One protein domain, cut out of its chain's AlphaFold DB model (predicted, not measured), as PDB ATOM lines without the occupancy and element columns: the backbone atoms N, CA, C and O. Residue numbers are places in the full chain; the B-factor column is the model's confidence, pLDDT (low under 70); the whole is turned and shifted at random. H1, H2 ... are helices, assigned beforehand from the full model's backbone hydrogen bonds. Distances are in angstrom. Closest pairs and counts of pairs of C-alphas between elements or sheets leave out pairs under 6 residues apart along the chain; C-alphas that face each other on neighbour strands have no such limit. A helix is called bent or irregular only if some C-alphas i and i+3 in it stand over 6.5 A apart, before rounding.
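This is residues 39 to 141 of the 141 residues of an uncharacterized protein of Schistosoma mansoni (UniProt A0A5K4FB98). The second arm of bent helix H5, H5b, makes a bundle with H3 and H4, three helices side by side. H5a packs on H4 and H6 crosses H3, at opposite ends of the longest axis; H1 and H2 pack on residues 108 to 113 of H5b. The printed part has 103 residues, 76 of them in six named helices, H1 to H6 in order along the chain, with no named strand; its class is all helix, and it is compact, with a radius of gyration of the C-alphas of 12.7 A and spans of 36 by 31 by 25 A.

H5, residues 96 to 121, assigned as one helix by its hydrogen bonds, is bent: C-alphas 105 and 108 are 9.0 A apart. Its arms are H5a, 96 to 105, and H5b, 108 to 121, 19.9 A. H4 is 77 to 90, 20.3 A; H3 54 to 64; H2 44 to 52; H1 39 to 42, from C-alpha 39 (134.853, 174.258, 122.220); H6 129 to 140, to C-alpha 140 (146.323, 155.200, 138.407).

H5b touches H3, closest C-alphas Leu 61 and His 115, 6.4 A. H4 touches H5a with residues 79 to 84 alone, closest C-alphas Val 80 and Cys 100, 6.0 A. O i to N i+4 pairs are within hydrogen-bond range throughout H2, H3, H4 and H5b, 5 of 6 in H5a and 5 of 8 in H6; H1 is too short.

The printed part has no cut. The H3 to H4 link is long; pLDDT is under 70 at residues 44, 47 to 49, 69 and 127 to 141.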
ATOM      1  N   TYR A  39     135.569 173.746 121.044       79.55
ATOM      2  CA  TYR A  39     134.853 174.258 122.220       79.55
ATOM      3  C   TYR A  39     135.774 174.390 123.445       79.55
ATOM      4  O   TYR A  39     135.664 175.352 124.206       79.55
ATOM      5  N   CYS A  40     136.744 173.482 123.587       83.14
ATOM      6  CA  CYS A  40     137.769 173.541 124.627       83.14
ATOM      7  C   CYS A  40     138.682 174.779 124.533       83.14
ATOM      8  O   CYS A  40     139.172 175.246 125.552       83.14
ATOM      9  N   CYS A  41     138.873 175.365 123.346       80.81
ATOM     10  CA  CYS A  41     139.672 176.584 123.182       80.81
ATOM     11  C   CYS A  41     138.947 177.829 123.713       80.81
ATOM     12  O   CYS A  41     139.592 178.814 124.055       80.81
ATOM     13  N   LYS A  42     137.609 177.790 123.778       77.64
ATOM     14  CA  LYS A  42     136.787 178.884 124.316       77.64
ATOM     15  C   LYS A  42     136.599 178.784 125.829       77.64
ATOM     16  O   LYS A  42     136.346 179.799 126.466       77.64
ATOM     17  N   ASN A  43     136.746 177.587 126.399       72.62
ATOM     18  CA  ASN A  43     136.581 177.341 127.829       72.62
ATOM     19  C   ASN A  43     137.845 176.716 128.423       72.62
ATOM     20  O   ASN A  43     138.105 175.528 128.232       72.62
ATOM     21  N   ARG A  44     138.604 177.511 129.187       69.13
ATOM     22  CA  ARG A  44     139.899 177.108 129.761       69.13
ATOM     23  C   ARG A  44     139.818 175.820 130.587       69.13
ATOM     24  O   ARG A  44     140.721 174.994 130.484       69.13
ATOM     25  N   ASP A  45     138.731 175.618 131.328       70.53
ATOM     26  CA  ASP A  45     138.528 174.413 132.146       70.53
ATOM     27  C   ASP A  45     138.454 173.145 131.288       70.53
ATOM     28  O   ASP A  45     139.074 172.131 131.604       70.53
ATOM     29  N   TRP A  46     137.762 173.229 130.149       71.80
ATOM     30  CA  TRP A  46     137.656 172.138 129.186       71.80
ATOM     31  C   TRP A  46     138.985 171.883 128.480       71.80
ATOM     32  O   TRP A  46     139.375 170.731 128.333       71.80
ATOM     33  N   GLY A  47     139.702 172.940 128.085       68.42
ATOM     34  CA  GLY A  47     141.045 172.827 127.508       68.42
ATOM     35  C   GLY A  47     142.040 172.140 128.445       68.42
ATOM     36  O   GLY A  47     142.744 171.224 128.027       68.42
ATOM     37  N   CYS A  48     142.053 172.525 129.724       66.88
ATOM     38  CA  CYS A  48     142.888 171.889 130.741       66.88
ATOM     39  C   CYS A  48     142.503 170.418 130.939       66.88
ATOM     40  O   CYS A  48     143.370 169.550 130.928       66.88
ATOM     41  N   PHE A  49     141.205 170.113 131.032       69.34
ATOM     42  CA  PHE A  49     140.736 168.739 131.191       69.34
ATOM     43  C   PHE A  49     141.102 167.849 129.986       69.34
ATOM     44  O   PHE A  49     141.495 166.697 130.179       69.34
ATOM     45  N   ALA A  50     141.068 168.401 128.763       70.62
ATOM     46  CA  ALA A  50     141.525 167.732 127.538       70.62
ATOM     47  C   ALA A  50     142.989 167.306 127.607       70.62
ATOM     48  O   ALA A  50     143.337 166.238 127.121       70.62
ATOM     49  N   VAL A  51     143.848 168.178 128.137       70.95
ATOM     50  CA  VAL A  51     145.305 168.028 128.048       70.95
ATOM     51  C   VAL A  51     145.856 167.337 129.293       70.95
ATOM     52  O   VAL A  51     146.565 166.342 129.185       70.95
ATOM     53  N   CYS A  52     145.496 167.821 130.479       74.59
ATOM     54  CA  CYS A  52     146.028 167.354 131.758       74.59
ATOM     55  C   CYS A  52     145.372 166.054 132.241       74.59
ATOM     56  O   CYS A  52     145.996 165.280 132.961       74.59
ATOM     57  N   CYS A  53     144.121 165.795 131.852       79.50
ATOM     58  CA  CYS A  53     143.339 164.647 132.323       79.50
ATOM     59  C   CYS A  53     142.830 163.774 131.166       79.50
ATOM     60  O   CYS A  53     141.814 163.090 131.305       79.50
ATOM     61  N   TYR A  54     143.542 163.759 130.035       81.56
ATOM     62  CA  TYR A  54     143.099 163.117 128.795       81.56
ATOM     63  C   TYR A  54     142.622 161.662 128.979       81.56
ATOM     64  O   TYR A  54     141.499 161.313 128.614       81.56
ATOM     65  N   PHE A  55     143.425 160.807 129.619       81.81
ATOM     66  CA  PHE A  55     143.052 159.404 129.851       81.81
ATOM     67  C   PHE A  55     141.868 159.240 130.812       81.81
ATOM     68  O   PHE A  55     141.070 158.312 130.670       81.81
ATOM     69  N   CYS A  56     141.712 160.163 131.762       81.30
ATOM     70  CA  CYS A  56     140.580 160.179 132.685       81.30
ATOM     71  C   CYS A  56     139.284 160.474 131.930       81.30
ATOM     72  O   CYS A  56     138.288 159.768 132.093       81.30
ATOM     73  N   LEU A  57     139.329 161.477 131.050       84.10
ATOM     74  CA  LEU A  57     138.243 161.826 130.145       84.10
ATOM     75  C   LEU A  57     137.875 160.622 129.261       84.10
ATOM     76  O   LEU A  57     136.702 160.248 129.204       84.10
ATOM     77  N   LEU A  58     138.857 159.962 128.635       86.55
ATOM     78  CA  LEU A  58     138.604 158.774 127.812       86.55
ATOM     79  C   LEU A  58     137.967 157.632 128.604       86.55
ATOM     80  O   LEU A  58     137.058 156.971 128.102       86.55
ATOM     81  N   ASN A  59     138.412 157.397 129.839       84.76
ATOM     82  CA  ASN A  59     137.826 156.380 130.707       84.76
ATOM     83  C   ASN A  59     136.362 156.705 131.043       84.76
ATOM     84  O   ASN A  59     135.507 155.824 130.977       84.76
ATOM     85  N   GLN A  60     136.053 157.969 131.348       85.96
ATOM     86  CA  GLN A  60     134.676 158.406 131.594       85.96
ATOM     87  C   GLN A  60     133.796 158.228 130.351       85.96
ATOM     88  O   GLN A  60     132.708 157.670 130.465       85.96
ATOM     89  N   LEU A  61     134.283 158.616 129.167       89.10
ATOM     90  CA  LEU A  61     133.580 158.387 127.898       89.10
ATOM     91  C   LEU A  61     133.331 156.902 127.639       89.10
ATOM     92  O   LEU A  61     132.228 156.503 127.280       89.10
ATOM     93  N   THR A  62     134.345 156.073 127.852       89.04
ATOM     94  CA  THR A  62     134.269 154.625 127.628       89.04
ATOM     95  C   THR A  62     133.234 153.974 128.543       89.04
ATOM     96  O   THR A  62     132.400 153.199 128.076       89.04
ATOM     97  N   LYS A  63     133.224 154.350 129.830       86.40
ATOM     98  CA  LYS A  63     132.215 153.906 130.799       86.40
ATOM     99  C   LYS A  63     130.814 154.399 130.435       86.40
ATOM    100  O   LYS A  63     129.883 153.602 130.440       86.40
ATOM    101  N   ALA A  64     130.672 155.671 130.061       87.71
ATOM    102  CA  ALA A  64     129.392 156.250 129.647       87.71
ATOM    103  C   ALA A  64     128.809 155.564 128.402       87.71
ATOM    104  O   ALA A  64     127.598 155.418 128.274       87.71
ATOM    105  N   MET A  65     129.675 155.088 127.506       87.25
ATOM    106  CA  MET A  65     129.284 154.334 126.316       87.25
ATOM    107  C   MET A  65     129.158 152.823 126.561       87.25
ATOM    108  O   MET A  65     128.927 152.083 125.602       87.25
ATOM    109  N   ASN A  66     129.299 152.344 127.802       85.78
ATOM    110  CA  ASN A  66     129.278 150.921 128.156       85.78
ATOM    111  C   ASN A  66     130.264 150.076 127.311       85.78
ATOM    112  O   ASN A  66     129.933 149.002 126.794       85.78
ATOM    113  N   GLU A  67     131.474 150.604 127.113       85.33
ATOM    114  CA  GLU A  67     132.571 149.933 126.414       85.33
ATOM    115  C   GLU A  67     133.727 149.562 127.353       85.33
ATOM    116  O   GLU A  67     133.797 149.997 128.501       85.33
ATOM    117  N   LYS A  68     134.628 148.690 126.882       78.26
ATOM    118  CA  LYS A  68     135.754 148.187 127.686       78.26
ATOM    119  C   LYS A  68     136.873 149.219 127.834       78.26
ATOM    120  O   LYS A  68     137.182 149.952 126.909       78.26
ATOM    121  N   THR A  69     137.613 149.170 128.937       69.16
ATOM    122  CA  THR A  69     138.744 150.073 129.240       69.16
ATOM    123  C   THR A  69     139.949 149.971 128.281       69.16
ATOM    124  O   THR A  69     140.929 150.682 128.465       69.16
ATOM    125  N   CYS A  70     139.913 149.140 127.232       78.13
ATOM    126  CA  CYS A  70     140.963 149.133 126.204       78.13
ATOM    127  C   CYS A  70     140.926 150.373 125.294       78.13
ATOM    128  O   CYS A  70     141.952 150.747 124.731       78.13
ATOM    129  N   TYR A  71     139.771 151.036 125.171       75.25
ATOM    130  CA  TYR A  71     139.614 152.240 124.354       75.25
ATOM    131  C   TYR A  71     140.557 153.389 124.785       75.25
ATOM    132  O   TYR A  71     141.230 153.944 123.916       75.25
ATOM    133  N   PRO A  72     140.706 153.707 126.090       70.61
ATOM    134  CA  PRO A  72     141.708 154.653 126.581       70.61
ATOM    135  C   PRO A  72     143.161 154.323 126.214       70.61
ATOM    136  O   PRO A  72     143.963 155.241 126.070       70.61
ATOM    137  N   CYS A  73     143.511 153.043 126.047       75.51
ATOM    138  CA  CYS A  73     144.869 152.619 125.686       75.51
ATOM    139  C   CYS A  73     145.203 152.878 124.209       75.51
ATOM    140  O   CYS A  73     146.373 152.920 123.842       75.51
ATOM    141  N   LEU A  74     144.184 153.057 123.363       75.58
ATOM    142  CA  LEU A  74     144.311 153.354 121.939       75.58
ATOM    143  C   LEU A  74     143.715 154.742 121.667       75.58
ATOM    144  O   LEU A  74     142.640 154.845 121.076       75.58
ATOM    145  N   PRO A  75     144.382 155.829 122.090       72.05
ATOM    146  CA  PRO A  75     143.765 157.149 122.198       72.05
ATOM    147  C   PRO A  75     143.235 157.710 120.873       72.05
ATOM    148  O   PRO A  75     142.314 158.523 120.880       72.05
ATOM    149  N   TRP A  76     143.792 157.278 119.739       76.25
ATOM    150  CA  TRP A  76     143.301 157.657 118.417       76.25
ATOM    151  C   TRP A  76     142.242 156.673 117.900       76.25
ATOM    152  O   TRP A  76     141.073 157.041 117.786       76.25
ATOM    153  N   CYS A  77     142.611 155.407 117.666       80.63
ATOM    154  CA  CYS A  77     141.710 154.401 117.086       80.63
ATOM    155  C   CYS A  77     140.472 154.128 117.953       80.63
ATOM    156  O   CYS A  77     139.360 154.002 117.441       80.63
ATOM    157  N   GLY A  78     140.652 154.067 119.273       85.60
ATOM    158  CA  GLY A  78     139.555 153.878 120.210       85.60
ATOM    159  C   GLY A  78     138.578 155.053 120.178       85.60
ATOM    160  O   GLY A  78     137.362 154.857 120.139       85.60
ATOM    161  N   LEU A  79     139.091 156.283 120.118       89.71
ATOM    162  CA  LEU A  79     138.235 157.464 120.111       89.71
ATOM    163  C   LEU A  79     137.398 157.571 118.826       89.71
ATOM    164  O   LEU A  79     136.247 157.996 118.908       89.71
ATOM    165  N   VAL A  80     137.905 157.103 117.673       91.95
ATOM    166  CA  VAL A  80     137.107 156.985 116.432       91.95
ATOM    167  C   VAL A  80     135.899 156.072 116.659       91.95
ATOM    168  O   VAL A  80     134.766 156.469 116.388       91.95
ATOM    169  N   GLY A  81     136.122 154.878 117.218       89.90
ATOM    170  CA  GLY A  81     135.047 153.921 117.496       89.90
ATOM    171  C   GLY A  81     134.004 154.468 118.475       89.90
ATOM    172  O   GLY A  81     132.801 154.374 118.221       89.90
ATOM    173  N   LEU A  82     134.449 155.112 119.560       91.35
ATOM    174  CA  LEU A  82     133.549 155.757 120.523       91.35
ATOM    175  C   LEU A  82     132.760 156.910 119.898       91.35
ATOM    176  O   LEU A  82     131.580 157.074 120.207       91.35
ATOM    177  N   ARG A  83     133.383 157.700 119.015       93.19
ATOM    178  CA  ARG A  83     132.727 158.822 118.338       93.19
ATOM    179  C   ARG A  83     131.626 158.334 117.413       93.19
ATOM    180  O   ARG A  83     130.502 158.813 117.516       93.19
ATOM    181  N   MET A  84     131.921 157.337 116.581       91.45
ATOM    182  CA  MET A  84     130.924 156.720 115.707       91.45
ATOM    183  C   MET A  84     129.763 156.139 116.519       91.45
ATOM    184  O   MET A  84     128.608 156.402 116.193       91.45
ATOM    185  N   LYS A  85     130.057 155.427 117.618       89.66
ATOM    186  CA  LYS A  85     129.029 154.879 118.511       89.66
ATOM    187  C   LYS A  85     128.163 155.975 119.129       89.66
ATOM    188  O   LYS A  85     126.949 155.877 119.098       89.66
ATOM    189  N   MET A  86     128.760 157.037 119.668       91.30
ATOM    190  CA  MET A  86     128.007 158.153 120.249       91.30
ATOM    191  C   MET A  86     127.069 158.784 119.218       91.30
ATOM    192  O   MET A  86     125.907 159.058 119.508       91.30
ATOM    193  N   ARG A  87     127.548 158.957 117.988       91.48
ATOM    194  CA  ARG A  87     126.743 159.530 116.917       91.48
ATOM    195  C   ARG A  87     125.557 158.659 116.534       91.48
ATOM    196  O   ARG A  87     124.453 159.174 116.380       91.48
ATOM    197  N   THR A  88     125.765 157.353 116.428       87.21
ATOM    198  CA  THR A  88     124.690 156.421 116.088       87.21
ATOM    199  C   THR A  88     123.729 156.196 117.257       87.21
ATOM    200  O   THR A  88     122.526 156.113 117.039       87.21
ATOM    201  N   SER A  89     124.224 156.169 118.502       86.30
ATOM    202  CA  SER A  89     123.406 156.013 119.713       86.30
ATOM    203  C   SER A  89     122.546 157.231 120.041       86.30
ATOM    204  O   SER A  89     121.462 157.064 120.590       86.30
ATOM    205  N   TYR A  90     123.008 158.446 119.730       88.32
ATOM    206  CA  TYR A  90     122.326 159.685 120.131       88.32
ATOM    207  C   TYR A  90     121.890 160.568 118.956       88.32
ATOM    208  O   TYR A  90     121.565 161.740 119.158       88.32
ATOM    209  N   GLY A  91     121.875 160.015 117.739       86.29
ATOM    210  CA  GLY A  91     121.294 160.653 116.558       86.29
ATOM    211  C   GLY A  91     122.082 161.848 116.009       86.29
ATOM    212  O   GLY A  91     121.468 162.797 115.526       86.29
ATOM    213  N   ILE A  92     123.418 161.823 116.080       91.41
ATOM    214  CA  ILE A  92     124.286 162.927 115.639       91.41
ATOM    215  C   ILE A  92     124.795 162.706 114.203       91.41
ATOM    216  O   ILE A  92     125.461 161.711 113.891       91.41
ATOM    217  N   GLU A  93     124.547 163.677 113.330       89.99
ATOM    218  CA  GLU A  93     124.962 163.653 111.924       89.99
ATOM    219  C   GLU A  93     126.483 163.730 111.698       89.99
ATOM    220  O   GLU A  93     127.264 164.132 112.563       89.99
ATOM    221  N   GLY A  94     126.906 163.327 110.495       89.22
ATOM    222  CA  GLY A  94     128.299 163.349 110.041       89.22
ATOM    223  C   GLY A  94     128.733 162.067 109.319       89.22
ATOM    224  O   GLY A  94     127.925 161.187 109.024       89.22
ATOM    225  N   ASP A  95     130.039 161.905 109.144       89.46
ATOM    226  CA  ASP A  95     130.650 160.791 108.419       89.46
ATOM    227  C   ASP A  95     131.855 160.208 109.186       89.46
ATOM    228  O   ASP A  95     132.557 160.935 109.890       89.46
ATOM    229  N   GLY A  96     132.067 158.894 109.074       88.78
ATOM    230  CA  GLY A  96     133.157 158.183 109.743       88.78
ATOM    231  C   GLY A  96     134.542 158.573 109.215       88.78
ATOM    232  O   GLY A  96     135.483 158.679 110.002       88.78
ATOM    233  N   CYS A  97     134.677 158.869 107.915       91.79
ATOM    234  CA  CYS A  97     135.942 159.377 107.373       91.79
ATOM    235  C   CYS A  97     136.236 160.780 107.912       91.79
ATOM    236  O   CYS A  97     137.353 161.044 108.359       91.79
ATOM    237  N   LYS A  98     135.224 161.656 107.969       91.58
ATOM    238  CA  LYS A  98     135.349 162.973 108.611       91.58
ATOM    239  C   LYS A  98     135.756 162.864 110.084       91.58
ATOM    240  O   LYS A  98     136.645 163.600 110.508       91.58
ATOM    241  N   ASP A  99     135.158 161.942 110.839       93.04
ATOM    242  CA  ASP A  99     135.524 161.694 112.238       93.04
ATOM    243  C   ASP A  99     136.992 161.263 112.371       93.04
ATOM    244  O   ASP A  99     137.715 161.805 113.207       93.04
ATOM    245  N   CYS A 100     137.453 160.352 111.507       91.80
ATOM    246  CA  CYS A 100     138.847 159.910 111.453       91.80
ATOM    247  C   CYS A 100     139.808 161.080 111.178       91.80
ATOM    248  O   CYS A 100     140.721 161.326 111.967       91.80
ATOM    249  N   CYS A 101     139.560 161.861 110.120       92.03
ATOM    250  CA  CYS A 101     140.397 163.007 109.763       92.03
ATOM    251  C   CYS A 101     140.443 164.055 110.883       92.03
ATOM    252  O   CYS A 101     141.516 164.537 111.235       92.03
ATOM    253  N   GLN A 102     139.297 164.394 111.479       91.55
ATOM    254  CA  GLN A 102     139.240 165.357 112.583       91.55
ATOM    255  C   GLN A 102     140.012 164.864 113.809       91.55
ATOM    256  O   GLN A 102     140.690 165.650 114.470       91.55
ATOM    257  N   LEU A 103     139.962 163.562 114.087       90.70
ATOM    258  CA  LEU A 103     140.720 162.946 115.169       90.70
ATOM    259  C   LEU A 103     142.231 162.923 114.923       90.70
ATOM    260  O   LEU A 103     142.969 163.002 115.901       90.70
ATOM    261  N   CYS A 104     142.700 162.868 113.671       88.34
ATOM    262  CA  CYS A 104     144.132 162.976 113.353       88.34
ATOM    263  C   CYS A 104     144.724 164.323 113.777       88.34
ATOM    264  O   CYS A 104     145.840 164.378 114.281       88.34
ATOM    265  N   PHE A 105     143.982 165.412 113.561       86.62
ATOM    266  CA  PHE A 105     144.499 166.773 113.742       86.62
ATOM    267  C   PHE A 105     144.067 167.423 115.058       86.62
ATOM    268  O   PHE A 105     144.684 168.382 115.509       86.62
ATOM    269  N   CYS A 106     142.981 166.946 115.666       89.17
ATOM    270  CA  CYS A 106     142.320 167.603 116.793       89.17
ATOM    271  C   CYS A 106     141.875 166.594 117.861       89.17
ATOM    272  O   CYS A 106     140.801 166.737 118.439       89.17
ATOM    273  N   ASN A 107     142.694 165.577 118.143       87.93
ATOM    274  CA  ASN A 107     142.357 164.483 119.056       87.93
ATOM    275  C   ASN A 107     141.839 164.961 120.434       87.93
ATOM    276  O   ASN A 107     140.725 164.612 120.825       87.93
ATOM    277  N   GLY A 108     142.581 165.842 121.117       86.60
ATOM    278  CA  GLY A 108     142.168 166.398 122.414       86.60
ATOM    279  C   GLY A 108     140.893 167.249 122.338       86.60
ATOM    280  O   GLY A 108     140.003 167.117 123.176       86.60
ATOM    281  N   CYS A 109     140.754 168.073 121.297       89.97
ATOM    282  CA  CYS A 109     139.553 168.885 121.076       89.97
ATOM    283  C   CYS A 109     138.312 168.012 120.854       89.97
ATOM    284  O   CYS A 109     137.251 168.274 121.417       89.97
ATOM    285  N   ILE A 110     138.459 166.941 120.074       92.06
ATOM    286  CA  ILE A 110     137.389 165.982 119.807       92.06
ATOM    287  C   ILE A 110     136.993 165.231 121.079       92.06
ATOM    288  O   ILE A 110     135.800 165.097 121.347       92.06
ATOM    289  N   ALA A 111     137.962 164.794 121.886       90.03
ATOM    290  CA  ALA A 111     137.680 164.164 123.172       90.03
ATOM    291  C   ALA A 111     136.859 165.098 124.077       90.03
ATOM    292  O   ALA A 111     135.833 164.691 124.624       90.03
ATOM    293  N   CYS A 112     137.229 166.379 124.152       89.31
ATOM    294  CA  CYS A 112     136.442 167.383 124.866       89.31
ATOM    295  C   CYS A 112     135.052 167.599 124.293       89.31
ATOM    296  O   CYS A 112     134.098 167.665 125.062       89.31
ATOM    297  N   GLN A 113     134.924 167.710 122.970       92.26
ATOM    298  CA  GLN A 113     133.626 167.855 122.320       92.26
ATOM    299  C   GLN A 113     132.702 166.695 122.711       92.26
ATOM    300  O   GLN A 113     131.553 166.921 123.073       92.26
ATOM    301  N   MET A 114     133.219 165.464 122.685       92.76
ATOM    302  CA  MET A 114     132.464 164.269 123.056       92.76
ATOM    303  C   MET A 114     132.119 164.225 124.542       92.76
ATOM    304  O   MET A 114     131.019 163.821 124.899       92.76
ATOM    305  N   HIS A 115     133.039 164.628 125.421       89.40
ATOM    306  CA  HIS A 115     132.779 164.651 126.862       89.40
ATOM    307  C   HIS A 115     131.740 165.713 127.232       89.40
ATOM    308  O   HIS A 115     130.799 165.423 127.968       89.40
ATOM    309  N   TYR A 116     131.834 166.899 126.633       89.60
ATOM    310  CA  TYR A 116     130.815 167.936 126.755       89.60
ATOM    311  C   TYR A 116     129.455 167.445 126.256       89.60
ATOM    312  O   TYR A 116     128.456 167.580 126.958       89.60
ATOM    313  N   GLU A 117     129.418 166.819 125.080       92.25
ATOM    314  CA  GLU A 117     128.199 166.238 124.521       92.25
ATOM    315  C   GLU A 117     127.597 165.178 125.455       92.25
ATOM    316  O   GLU A 117     126.402 165.208 125.736       92.25
ATOM    317  N   ALA A 118     128.422 164.294 126.019       91.90
ATOM    318  CA  ALA A 118     127.994 163.294 126.993       91.90
ATOM    319  C   ALA A 118     127.376 163.917 128.260       91.90
ATOM    320  O   ALA A 118     126.426 163.361 128.816       91.90
ATOM    321  N   GLN A 119     127.861 165.084 128.693       89.46
ATOM    322  CA  GLN A 119     127.249 165.843 129.786       89.46
ATOM    323  C   GLN A 119     125.935 166.527 129.392       89.46
ATOM    324  O   GLN A 119     125.058 166.670 130.241       89.46
ATOM    325  N   GLN A 120     125.781 166.958 128.135       90.21
ATOM    326  CA  GLN A 120     124.517 167.533 127.650       90.21
ATOM    327  C   GLN A 120     123.434 166.466 127.483       90.21
ATOM    328  O   GLN A 120     122.279 166.709 127.813       90.21
ATOM    329  N   ILE A 121     123.818 165.273 127.027       90.63
ATOM    330  CA  ILE A 121     122.926 164.109 126.935       90.63
ATOM    331  C   ILE A 121     122.564 163.581 128.336       90.63
ATOM    332  O   ILE A 121     121.503 162.992 128.516       90.63
ATOM    333  N   GLY A 122     123.429 163.800 129.332       88.80
ATOM    334  CA  GLY A 122     123.213 163.355 130.712       88.80
ATOM    335  C   GLY A 122     123.745 161.952 131.011       88.80
ATOM    336  O   GLY A 122     123.346 161.352 132.004       88.80
ATOM    337  N   VAL A 123     124.656 161.424 130.185       88.80
ATOM    338  CA  VAL A 123     125.336 160.138 130.451       88.80
ATOM    339  C   VAL A 123     126.647 160.286 131.222       88.80
ATOM    340  O   VAL A 123     127.198 159.298 131.702       88.80
ATOM    341  N   ILE A 124     127.148 161.515 131.362       87.61
ATOM    342  CA  ILE A 124     128.260 161.866 132.250       87.61
ATOM    343  C   ILE A 124     127.813 163.008 133.163       87.61
ATOM    344  O   ILE A 124     127.229 163.989 132.710       87.61
ATOM    345  N   GLU A 125     128.122 162.904 134.455       81.58
ATOM    346  CA  GLU A 125     127.857 163.970 135.424       81.58
ATOM    347  C   GLU A 125     128.711 165.218 135.144       81.58
ATOM    348  O   GLU A 125     129.897 165.137 134.801       81.58
ATOM    349  N   LYS A 126     128.119 166.401 135.343       73.38
ATOM    350  CA  LYS A 126     128.825 167.686 135.286       73.38
ATOM    351  C   LYS A 126     129.723 167.831 136.516       73.38
ATOM    352  O   LYS A 126     129.287 168.338 137.542       73.38
ATOM    353  N   LYS A 127     130.966 167.356 136.422       66.01
ATOM    354  CA  LYS A 127     132.002 167.527 137.455       66.01
ATOM    355  C   LYS A 127     132.995 168.601 137.039       66.01
ATOM    356  O   LYS A 127     133.299 168.737 135.854       66.01
ATOM    357  N   THR A 128     133.503 169.348 138.013       57.74
ATOM    358  CA  THR A 128     134.602 170.289 137.773       57.74
ATOM    359  C   THR A 128     135.897 169.525 137.481       57.74
ATOM    360  O   THR A 128     136.043 168.354 137.847       57.74
ATOM    361  N   CYS A 129     136.860 170.178 136.821       55.02
ATOM    362  CA  CYS A 129     138.167 169.579 136.536       55.02
ATOM    363  C   CYS A 129     138.880 169.114 137.821       55.02
ATOM    364  O   CYS A 129     139.522 168.067 137.807       55.02
ATOM    365  N   SER A 130     138.745 169.848 138.933       58.47
ATOM    366  CA  SER A 130     139.315 169.466 140.232       58.47
ATOM    367  C   SER A 130     138.670 168.204 140.799       58.47
ATOM    368  O   SER A 130     139.388 167.304 141.229       58.47
ATOM    369  N   ASP A 131     137.341 168.087 140.736       60.49
ATOM    370  CA  ASP A 131     136.630 166.907 141.247       60.49
ATOM    371  C   ASP A 131     136.936 165.667 140.403       60.49
ATOM    372  O   ASP A 131     137.153 164.571 140.924       60.49
ATOM    373  N   ALA A 132     137.002 165.847 139.080       56.65
ATOM    374  CA  ALA A 132     137.354 164.783 138.153       56.65
ATOM    375  C   ALA A 132     138.818 164.340 138.313       56.65
ATOM    376  O   ALA A 132     139.090 163.141 138.300       56.65
ATOM    377  N   CYS A 133     139.754 165.277 138.501       56.14
ATOM    378  CA  CYS A 133     141.175 164.980 138.697       56.14
ATOM    379  C   CYS A 133     141.425 164.260 140.031       56.14
ATOM    380  O   CYS A 133     142.066 163.208 140.043       56.14
ATOM    381  N   ASN A 134     140.837 164.747 141.131       59.04
ATOM    382  CA  ASN A 134     140.955 164.114 142.449       59.04
ATOM    383  C   ASN A 134     140.418 162.678 142.463       59.04
ATOM    384  O   ASN A 134     140.957 161.841 143.175       59.04
ATOM    385  N   HIS A 135     139.383 162.366 141.677       53.59
ATOM    386  CA  HIS A 135     138.832 161.012 141.623       53.59
ATOM    387  C   HIS A 135     139.530 160.110 140.592       53.59
ATOM    388  O   HIS A 135     139.656 158.909 140.810       53.59
ATOM    389  N   CYS A 136     139.997 160.656 139.462       50.15
ATOM    390  CA  CYS A 136     140.589 159.848 138.395       50.15
ATOM    391  C   CYS A 136     142.105 159.634 138.522       50.15
ATOM    392  O   CYS A 136     142.569 158.563 138.135       50.15
ATOM    393  N   CYS A 137     142.871 160.568 139.101       48.46
ATOM    394  CA  CYS A 137     144.294 160.332 139.395       48.46
ATOM    395  C   CYS A 137     144.484 159.216 140.434       48.46
ATOM    396  O   CYS A 137     145.491 158.518 140.405       48.46
ATOM    397  N   VAL A 138     143.485 158.982 141.292       44.39
ATOM    398  CA  VAL A 138     143.493 157.868 142.253       44.39
ATOM    399  C   VAL A 138     143.352 156.512 141.552       44.39
ATOM    400  O   VAL A 138     143.867 155.528 142.056       44.39
ATOM    401  N   CYS A 139     142.739 156.432 140.363       35.46
ATOM    402  CA  CYS A 139     142.638 155.166 139.622       35.46
ATOM    403  C   CYS A 139     143.956 154.702 138.974       35.46
ATOM    404  O   CYS A 139     144.003 153.579 138.479       35.46
ATOM    405  N   TYR A 140     144.994 155.547 138.933       38.10
ATOM    406  CA  TYR A 140     146.323 155.200 138.407       38.10
ATOM    407  C   TYR A 140     147.369 154.959 139.511       38.10
ATOM    408  O   TYR A 140     148.558 154.855 139.206       38.10
ATOM    409  N   ARG A 141     146.944 154.867 140.777       34.61
ATOM    410  CA  ARG A 141     147.781 154.461 141.910       34.61
ATOM    411  C   ARG A 141     147.332 153.101 142.427       34.61
ATOM    412  O   ARG A 141     148.227 152.335 142.834       34.61
TER     413      ARG A 141